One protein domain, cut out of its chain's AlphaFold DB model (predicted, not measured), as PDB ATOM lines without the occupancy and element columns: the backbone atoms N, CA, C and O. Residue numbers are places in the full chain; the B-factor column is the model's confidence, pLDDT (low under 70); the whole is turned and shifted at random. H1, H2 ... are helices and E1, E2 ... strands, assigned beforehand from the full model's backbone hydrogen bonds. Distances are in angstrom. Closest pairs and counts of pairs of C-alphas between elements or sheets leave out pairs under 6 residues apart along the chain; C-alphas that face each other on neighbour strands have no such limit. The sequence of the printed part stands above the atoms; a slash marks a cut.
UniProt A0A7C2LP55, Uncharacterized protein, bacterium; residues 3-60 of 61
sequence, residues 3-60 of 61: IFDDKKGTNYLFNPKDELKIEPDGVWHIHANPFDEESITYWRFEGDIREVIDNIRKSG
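What this domain is: This is residues 3 to 60 of the 61 residues of an uncharacterized protein of bacterium (UniProt A0A7C2LP55). The domain has little regular structure: a small sheet of three short strands with long loops, and one helix, H1, sticking out at one end. The 58 printed residues hold E1, E2, E3 and H1 in chain order; the sheet, E2 E1 E3, is antiparallel. The class is mixed, with only 21 residues in named elements. The whole is loose, radius of gyration of the C-alphas 13.7 A, and elongated, spanning 37 by 24 by 18 A.

Where its parts are: E1 is residues 3 to 5, from C-alpha 3 at (7.353, 10.552, 14.415). E2 is residues 10 to 13, 10.0 A; E3 is residues 29 to 32, 9.8 A. H1 is residues 49 to 58, 14.2 A, ending at (2.416, 15.338, -12.248).

How they stand to each other: E1 and E2 form a hairpin, with N 12 and O 3 at 2.9 A. E1 and E3 have N 4 and O 30 at 3.1 A. H1 is not on the sheet; every O i to N i+4 pair in it is within hydrogen-bond range.

The domain as a whole: C-alphas 36 and 58 are farthest apart, 38.3 A. The printed part has no cut. The links E2 to E3 and E3 to H1 are long. Mean pLDDT of the printed part is 75.3; 19 residues are under 70, among them 5 to 9 and 24 to 27.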
ATOM      1  N   ILE A   3       8.088   9.956  15.532       69.56
ATOM      2  CA  ILE A   3       7.353  10.552  14.415       69.56
ATOM      3  C   ILE A   3       6.904  11.957  14.813       69.56
ATOM      4  O   ILE A   3       6.226  12.117  15.831       69.56
ATOM      5  N   PHE A   4       7.280  12.951  14.008       70.56
ATOM      6  CA  PHE A   4       6.754  14.314  14.093       70.56
ATOM      7  C   PHE A   4       5.647  14.500  13.055       70.56
ATOM      8  O   PHE A   4       5.859  14.198  11.881       70.56
ATOM      9  N   ASP A   5       4.488  14.989  13.494       69.00
ATOM     10  CA  ASP A   5       3.346  15.345  12.647       69.00
ATOM     11  C   ASP A   5       3.052  16.841  12.822       69.00
ATOM     12  O   ASP A   5       2.608  17.275  13.892       69.00
ATOM     13  N   ASP A   6       3.316  17.626  11.773       60.47
ATOM     14  CA  ASP A   6       3.195  19.089  11.787       60.47
ATOM     15  C   ASP A   6       1.756  19.564  12.059       60.47
ATOM     16  O   ASP A   6       1.546  20.561  12.747       60.47
ATOM     17  N   LYS A   7       0.731  18.803  11.637       60.03
ATOM     18  CA  LYS A   7      -0.668  19.187  11.896       60.03
ATOM     19  C   LYS A   7      -1.029  19.131  13.375       60.03
ATOM     20  O   LYS A   7      -1.919  19.859  13.813       60.03
ATOM     21  N   LYS A   8      -0.384  18.247  14.138       61.72
ATOM     22  CA  LYS A   8      -0.629  18.092  15.579       61.72
ATOM     23  C   LYS A   8       0.474  18.713  16.436       61.72
ATOM     24  O   LYS A   8       0.309  18.797  17.653       61.72
ATOM     25  N   GLY A   9       1.598  19.113  15.836       65.25
ATOM     26  CA  GLY A   9       2.773  19.625  16.542       65.25
ATOM     27  C   GLY A   9       3.278  18.671  17.629       65.25
ATOM     28  O   GLY A   9       3.791  19.118  18.653       65.25
ATOM     29  N   THR A  10       3.057  17.361  17.466       70.12
ATOM     30  CA  THR A  10       3.312  16.361  18.511       70.12
ATOM     31  C   THR A  10       4.388  15.373  18.079       70.12
ATOM     32  O   THR A  10       4.444  14.962  16.922       70.12
ATOM     33  N   ASN A  11       5.216  14.967  19.044       78.62
ATOM     34  CA  ASN A  11       6.166  13.872  18.898       78.62
ATOM     35  C   ASN A  11       5.532  12.584  19.424       78.62
ATOM     36  O   ASN A  11       5.082  12.542  20.570       78.62
ATOM     37  N   TYR A  12       5.554  11.529  18.617       80.44
ATOM     38  CA  TYR A  12       5.092  10.204  19.016       80.44
ATOM     39  C   TYR A  12       6.272   9.245  19.112       80.44
ATOM     40  O   TYR A  12       7.008   9.081  18.139       80.44
ATOM     41  N   LEU A  13       6.448   8.598  20.269       85.81
ATOM     42  CA  LEU A  13       7.347   7.453  20.385       85.81
ATOM     43  C   LEU A  13       6.635   6.218  19.831       85.81
ATOM     44  O   LEU A  13       5.596   5.820  20.346       85.81
ATOM     45  N   PHE A  14       7.220   5.635  18.792       84.25
ATOM     46  CA  PHE A  14       6.751   4.438  18.112       84.25
ATOM     47  C   PHE A  14       7.486   3.205  18.628       84.25
ATOM     48  O   PHE A  14       8.709   3.086  18.446       84.25
ATOM     49  N   ASN A  15       6.727   2.309  19.253       86.25
ATOM     50  CA  ASN A  15       7.169   1.029  19.789       86.25
ATOM     51  C   ASN A  15       6.900  -0.110  18.794       86.25
ATOM     52  O   ASN A  15       6.125   0.042  17.845       86.25
ATOM     53  N   PRO A  16       7.515  -1.289  18.995       85.19
ATOM     54  CA  PRO A  16       7.206  -2.458  18.186       85.19
ATOM     55  C   PRO A  16       5.710  -2.794  18.229       85.19
ATOM     56  O   PRO A  16       5.146  -2.948  19.311       85.19
ATOM     57  N   LYS A  17       5.117  -3.004  17.046       86.06
ATOM     58  CA  LYS A  17       3.687  -3.296  16.805       86.06
ATOM     59  C   LYS A  17       2.731  -2.107  16.919       86.06
ATOM     60  O   LYS A  17       1.537  -2.310  16.712       86.06
ATOM     61  N   ASP A  18       3.223  -0.902  17.203       87.44
ATOM     62  CA  ASP A  18       2.396   0.289  17.033       87.44
ATOM     63  C   ASP A  18       2.033   0.439  15.544       87.44
ATOM     64  O   ASP A  18       2.843   0.154  14.656       87.44
ATOM     65  N   GLU A  19       0.803   0.869  15.268       85.06
ATOM     66  CA  GLU A  19       0.309   1.127  13.915       85.06
ATOM     67  C   GLU A  19       0.045   2.622  13.742       85.06
ATOM     68  O   GLU A  19      -0.590   3.256  14.587       85.06
ATOM     69  N   LEU A  20       0.547   3.199  12.646       79.62
ATOM     70  CA  LEU A  20       0.273   4.586  12.277       79.62
ATOM     71  C   LEU A  20      -0.489   4.606  10.963       79.62
ATOM     72  O   LEU A  20      -0.014   4.087   9.954       79.62
ATOM     73  N   LYS A  21      -1.625   5.302  10.962       78.81
ATOM     74  CA  LYS A  21      -2.272   5.731   9.728       78.81
ATOM     75  C   LYS A  21      -1.786   7.135   9.376       78.81
ATOM     76  O   LYS A  21      -2.072   8.084  10.104       78.81
ATOM     77  N   ILE A  22      -1.048   7.248   8.274       73.44
ATOM     78  CA  ILE A  22      -0.679   8.537   7.684       73.44
ATOM     79  C   ILE A  22      -1.844   9.010   6.814       73.44
ATOM     80  O   ILE A  22      -2.252   8.310   5.888       73.44
ATOM     81  N   GLU A  23      -2.388  10.184   7.126       70.38
ATOM     82  CA  GLU A  23      -3.423  10.818   6.309       70.38
ATOM     83  C   GLU A  23      -2.751  11.601   5.163       70.38
ATOM     84  O   GLU A  23      -1.830  12.378   5.421       70.38
ATOM     85  N   PRO A  24      -3.183  11.425   3.901       62.41
ATOM     86  CA  PRO A  24      -2.465  11.929   2.723       62.41
ATOM     87  C   PRO A  24      -2.494  13.458   2.556       62.41
ATOM     88  O   PRO A  24      -1.725  14.006   1.768       62.41
ATOM     89  N   ASP A  25      -3.363  14.165   3.277       63.53
ATOM     90  CA  ASP A  25      -3.647  15.576   3.008       63.53
ATOM     91  C   ASP A  25      -2.572  16.522   3.556       63.53
ATOM     92  O   ASP A  25      -2.731  17.104   4.629       63.53
ATOM     93  N   GLY A  26      -1.496  16.727   2.794       59.66
ATOM     94  CA  GLY A  26      -0.567  17.850   2.975       59.66
ATOM     95  C   GLY A  26       0.147  17.885   4.328       59.66
ATOM     96  O   GLY A  26       0.463  18.965   4.823       59.66
ATOM     97  N   VAL A  27       0.352  16.721   4.951       67.88
ATOM     98  CA  VAL A  27       1.044  16.598   6.237       67.88
ATOM     99  C   VAL A  27       2.487  16.193   6.007       67.88
ATOM    100  O   VAL A  27       2.772  15.196   5.343       67.88
ATOM    101  N   TRP A  28       3.407  16.956   6.587       71.50
ATOM    102  CA  TRP A  28       4.809  16.572   6.645       71.50
ATOM    103  C   TRP A  28       5.047  15.649   7.836       71.50
ATOM    104  O   TRP A  28       4.652  15.957   8.962       71.50
ATOM    105  N   HIS A  29       5.729  14.534   7.574       75.12
ATOM    106  CA  HIS A  29       6.126  13.567   8.590       75.12
ATOM    107  C   HIS A  29       7.644  13.427   8.615       75.12
ATOM    108  O   HIS A  29       8.277  13.253   7.572       75.12
ATOM    109  N   ILE A  30       8.230  13.472   9.810       80.88
ATOM    110  CA  ILE A  30       9.654  13.189  10.011       80.88
ATOM    111  C   ILE A  30       9.768  11.911  10.825       80.88
ATOM    112  O   ILE A  30       9.212  11.825  11.919       80.88
ATOM    113  N   HIS A  31      10.505  10.934  10.298       83.50
ATOM    114  CA  HIS A  31      10.825   9.688  10.986       83.50
ATOM    115  C   HIS A  31      12.284   9.725  11.421       83.50
ATOM    116  O   HIS A  31      13.188   9.719  10.587       83.50
ATOM    117  N   ALA A  32      12.511   9.765  12.730       86.25
ATOM    118  CA  ALA A  32      13.847   9.760  13.308       86.25
ATOM    119  C   ALA A  32      14.012   8.555  14.230       86.25
ATOM    120  O   ALA A  32      13.154   8.275  15.069       86.25
ATOM    121  N   ASN A  33      15.126   7.840  14.103       90.25
ATOM    122  CA  ASN A  33      15.515   6.836  15.082       90.25
ATOM    123  C   ASN A  33      16.595   7.429  15.997       90.25
ATOM    124  O   ASN A  33      17.740   7.525  15.567       90.25
ATOM    125  N   PRO A  34      16.254   7.875  17.220       87.06
ATOM    126  CA  PRO A  34      17.231   8.463  18.138       87.06
ATOM    127  C   PRO A  34      18.030   7.411  18.924       87.06
ATOM    128  O   PRO A  34      18.812   7.783  19.793       87.06
ATOM    129  N   PHE A  35      17.784   6.121  18.687       89.62
ATOM    130  CA  PHE A  35      18.397   5.013  19.416       89.62
ATOM    131  C   PHE A  35      19.463   4.326  18.558       89.62
ATOM    132  O   PHE A  35      19.378   4.342  17.330       89.62
ATOM    133  N   ASP A  36      20.419   3.667  19.213       91.75
ATOM    134  CA  ASP A  36      21.504   2.924  18.549       91.75
ATOM    135  C   ASP A  36      21.047   1.568  17.973       91.75
ATOM    136  O   ASP A  36      21.803   0.881  17.285       91.75
ATOM    137  N   GLU A  37      19.806   1.167  18.253       90.69
ATOM    138  CA  GLU A  37      19.199  -0.072  17.768       90.69
ATOM    139  C   GLU A  37      18.554   0.113  16.393       90.69
ATOM    140  O   GLU A  37      18.031   1.179  16.065       90.69
ATOM    141  N   GLU A  38      18.530  -0.950  15.589       88.56
ATOM    142  CA  GLU A  38      17.856  -0.926  14.294       88.56
ATOM    143  C   GLU A  38      16.335  -0.773  14.462       88.56
ATOM    144  O   GLU A  38      15.693  -1.484  15.236       88.56
ATOM    145  N   SER A  39      15.738   0.147  13.701       87.12
ATOM    146  CA  SER A  39      14.292   0.370  13.689       87.12
ATOM    147  C   SER A  39      13.735   0.074  12.300       87.12
ATOM    148  O   SER A  39      13.866   0.878  11.377       87.12
ATOM    149  N   ILE A  40      13.104  -1.091  12.154       85.00
ATOM    150  CA  ILE A  40      12.472  -1.525  10.904       85.00
ATOM    151  C   ILE A  40      10.980  -1.201  10.969       85.00
ATOM    152  O   ILE A  40      10.273  -1.682  11.853       85.00
ATOM    153  N   THR A  41      10.493  -0.402  10.019       83.62
ATOM    154  CA  THR A  41       9.067  -0.061   9.893       83.62
ATOM    155  C   THR A  41       8.534  -0.564   8.560       83.62
ATOM    156  O   THR A  41       9.083  -0.236   7.507       83.62
ATOM    157  N   TYR A  42       7.463  -1.358   8.602       83.38
ATOM    158  CA  TYR A  42       6.792  -1.842   7.400       83.38
ATOM    159  C   TYR A  42       5.701  -0.864   6.973       83.38
ATOM    160  O   TYR A  42       4.833  -0.512   7.768       83.38
ATOM    161  N   TRP A  43       5.729  -0.463   5.705       78.81
ATOM    162  CA  TRP A  43       4.750   0.455   5.136       78.81
ATOM    163  C   TRP A  43       3.800  -0.297   4.221       78.81
ATOM    164  O   TRP A  43       4.220  -0.983   3.288       78.81
ATOM    165  N   ARG A  44       2.503  -0.130   4.471       79.12
ATOM    166  CA  ARG A  44       1.448  -0.569   3.568       79.12
ATOM    167  C   ARG A  44       0.638   0.648   3.157       79.12
ATOM    168  O   ARG A  44      -0.004   1.273   3.990       79.12
ATOM    169  N   PHE A  45       0.666   0.952   1.869       74.62
ATOM    170  CA  PHE A  45      -0.198   1.964   1.279       74.62
ATOM    171  C   PHE A  45      -1.499   1.295   0.836       74.62
ATOM    172  O   PHE A  45      -1.480   0.197   0.272       74.62
ATOM    173  N   GLU A  46      -2.630   1.933   1.117       72.81
ATOM    174  CA  GLU A  46      -3.927   1.520   0.589       72.81
ATOM    175  C   GLU A  46      -4.175   2.256  -0.734       72.81
ATOM    176  O   GLU A  46      -4.145   3.483  -0.773       72.81
ATOM    177  N   GLY A  47      -4.379   1.506  -1.820       69.06
ATOM    178  CA  GLY A  47      -4.563   2.047  -3.174       69.06
ATOM    179  C   GLY A  47      -3.577   1.477  -4.199       69.06
ATOM    180  O   GLY A  47      -2.714   0.663  -3.868       69.06
ATOM    181  N   ASP A  48      -3.720   1.881  -5.464       71.31
ATOM    182  CA  ASP A  48      -2.770   1.522  -6.521       71.31
ATOM    183  C   ASP A  48      -1.549   2.447  -6.455       71.31
ATOM    184  O   ASP A  48      -1.630   3.651  -6.700       71.31
ATOM    185  N   ILE A  49      -0.385   1.872  -6.146       69.69
ATOM    186  CA  ILE A  49       0.880   2.607  -6.039       69.69
ATOM    187  C   ILE A  49       1.235   3.375  -7.325       69.69
ATOM    188  O   ILE A  49       1.932   4.388  -7.263       69.69
ATOM    189  N   ARG A  50       0.740   2.932  -8.490       68.00
ATOM    190  CA  ARG A  50       0.950   3.616  -9.774       68.00
ATOM    191  C   ARG A  50       0.270   4.977  -9.798       68.00
ATOM    192  O   ARG A  50       0.886   5.942 -10.230       68.00
ATOM    193  N   GLU A  51      -0.949   5.071  -9.275       70.62
ATOM    194  CA  GLU A  51      -1.698   6.330  -9.210       70.62
ATOM    195  C   GLU A  51      -1.023   7.324  -8.259       70.62
ATOM    196  O   GLU A  51      -0.905   8.506  -8.574       70.62
ATOM    197  N   VAL A  52      -0.501   6.834  -7.131       65.38
ATOM    198  CA  VAL A  52       0.246   7.652  -6.164       65.38
ATOM    199  C   VAL A  52       1.521   8.224  -6.794       65.38
ATOM    200  O   VAL A  52       1.757   9.429  -6.720       65.38
ATOM    201  N   ILE A  53       2.328   7.387  -7.456       66.94
ATOM    202  CA  ILE A  53       3.568   7.821  -8.122       66.94
ATOM    203  C   ILE A  53       3.274   8.773  -9.287       66.94
ATOM    204  O   ILE A  53       3.979   9.768  -9.461       66.94
ATOM    205  N   ASP A  54       2.243   8.490 -10.084       73.88
ATOM    206  CA  ASP A  54       1.860   9.341 -11.208       73.88
ATOM    207  C   ASP A  54       1.357  10.709 -10.742       73.88
ATOM    208  O   ASP A  54       1.670  11.713 -11.383       73.88
ATOM    209  N   ASN A  55       0.640  10.778  -9.618       66.88
ATOM    210  CA  ASN A  55       0.228  12.047  -9.025       66.88
ATOM    211  C   ASN A  55       1.437  12.858  -8.547       66.88
ATOM    212  O   ASN A  55       1.533  14.025  -8.907       66.88
ATOM    213  N   ILE A  56       2.400  12.233  -7.854       67.75
ATOM    214  CA  ILE A  56       3.643  12.895  -7.409       67.75
ATOM    215  C   ILE A  56       4.439  13.447  -8.601       67.75
ATOM    216  O   ILE A  56       4.945  14.565  -8.553       67.75
ATOM    217  N   ARG A  57       4.545  12.678  -9.694       70.69
ATOM    218  CA  ARG A  57       5.251  13.102 -10.917       70.69
ATOM    219  C   ARG A  57       4.552  14.245 -11.644       70.69
ATOM    220  O   ARG A  57       5.227  15.070 -12.244       70.69
ATOM    221  N   LYS A  58       3.218  14.275 -11.626       73.12
ATOM    222  CA  LYS A  58       2.416  15.338 -12.248       73.12
ATOM    223  C   LYS A  58       2.361  16.609 -11.402       73.12
ATOM    224  O   LYS A  58       2.108  17.668 -11.958       73.12
ATOM    225  N   SER A  59       2.569  16.502 -10.088       66.00
ATOM    226  CA  SER A  59       2.547  17.626  -9.146       66.00
ATOM    227  C   SER A  59       3.922  18.248  -8.874       66.00
ATOM    228  O   SER A  59       4.012  19.142  -8.039       66.00
ATOM    229  N   GLY A  60       4.990  17.752  -9.504       47.88
ATOM    230  CA  GLY A  60       6.322  18.347  -9.405       47.88
ATOM    231  C   GLY A  60       6.490  19.516 -10.377       47.88
ATOM    232  O   GLY A  60       6.807  19.270 -11.539       47.88
TER     233      GLY A  60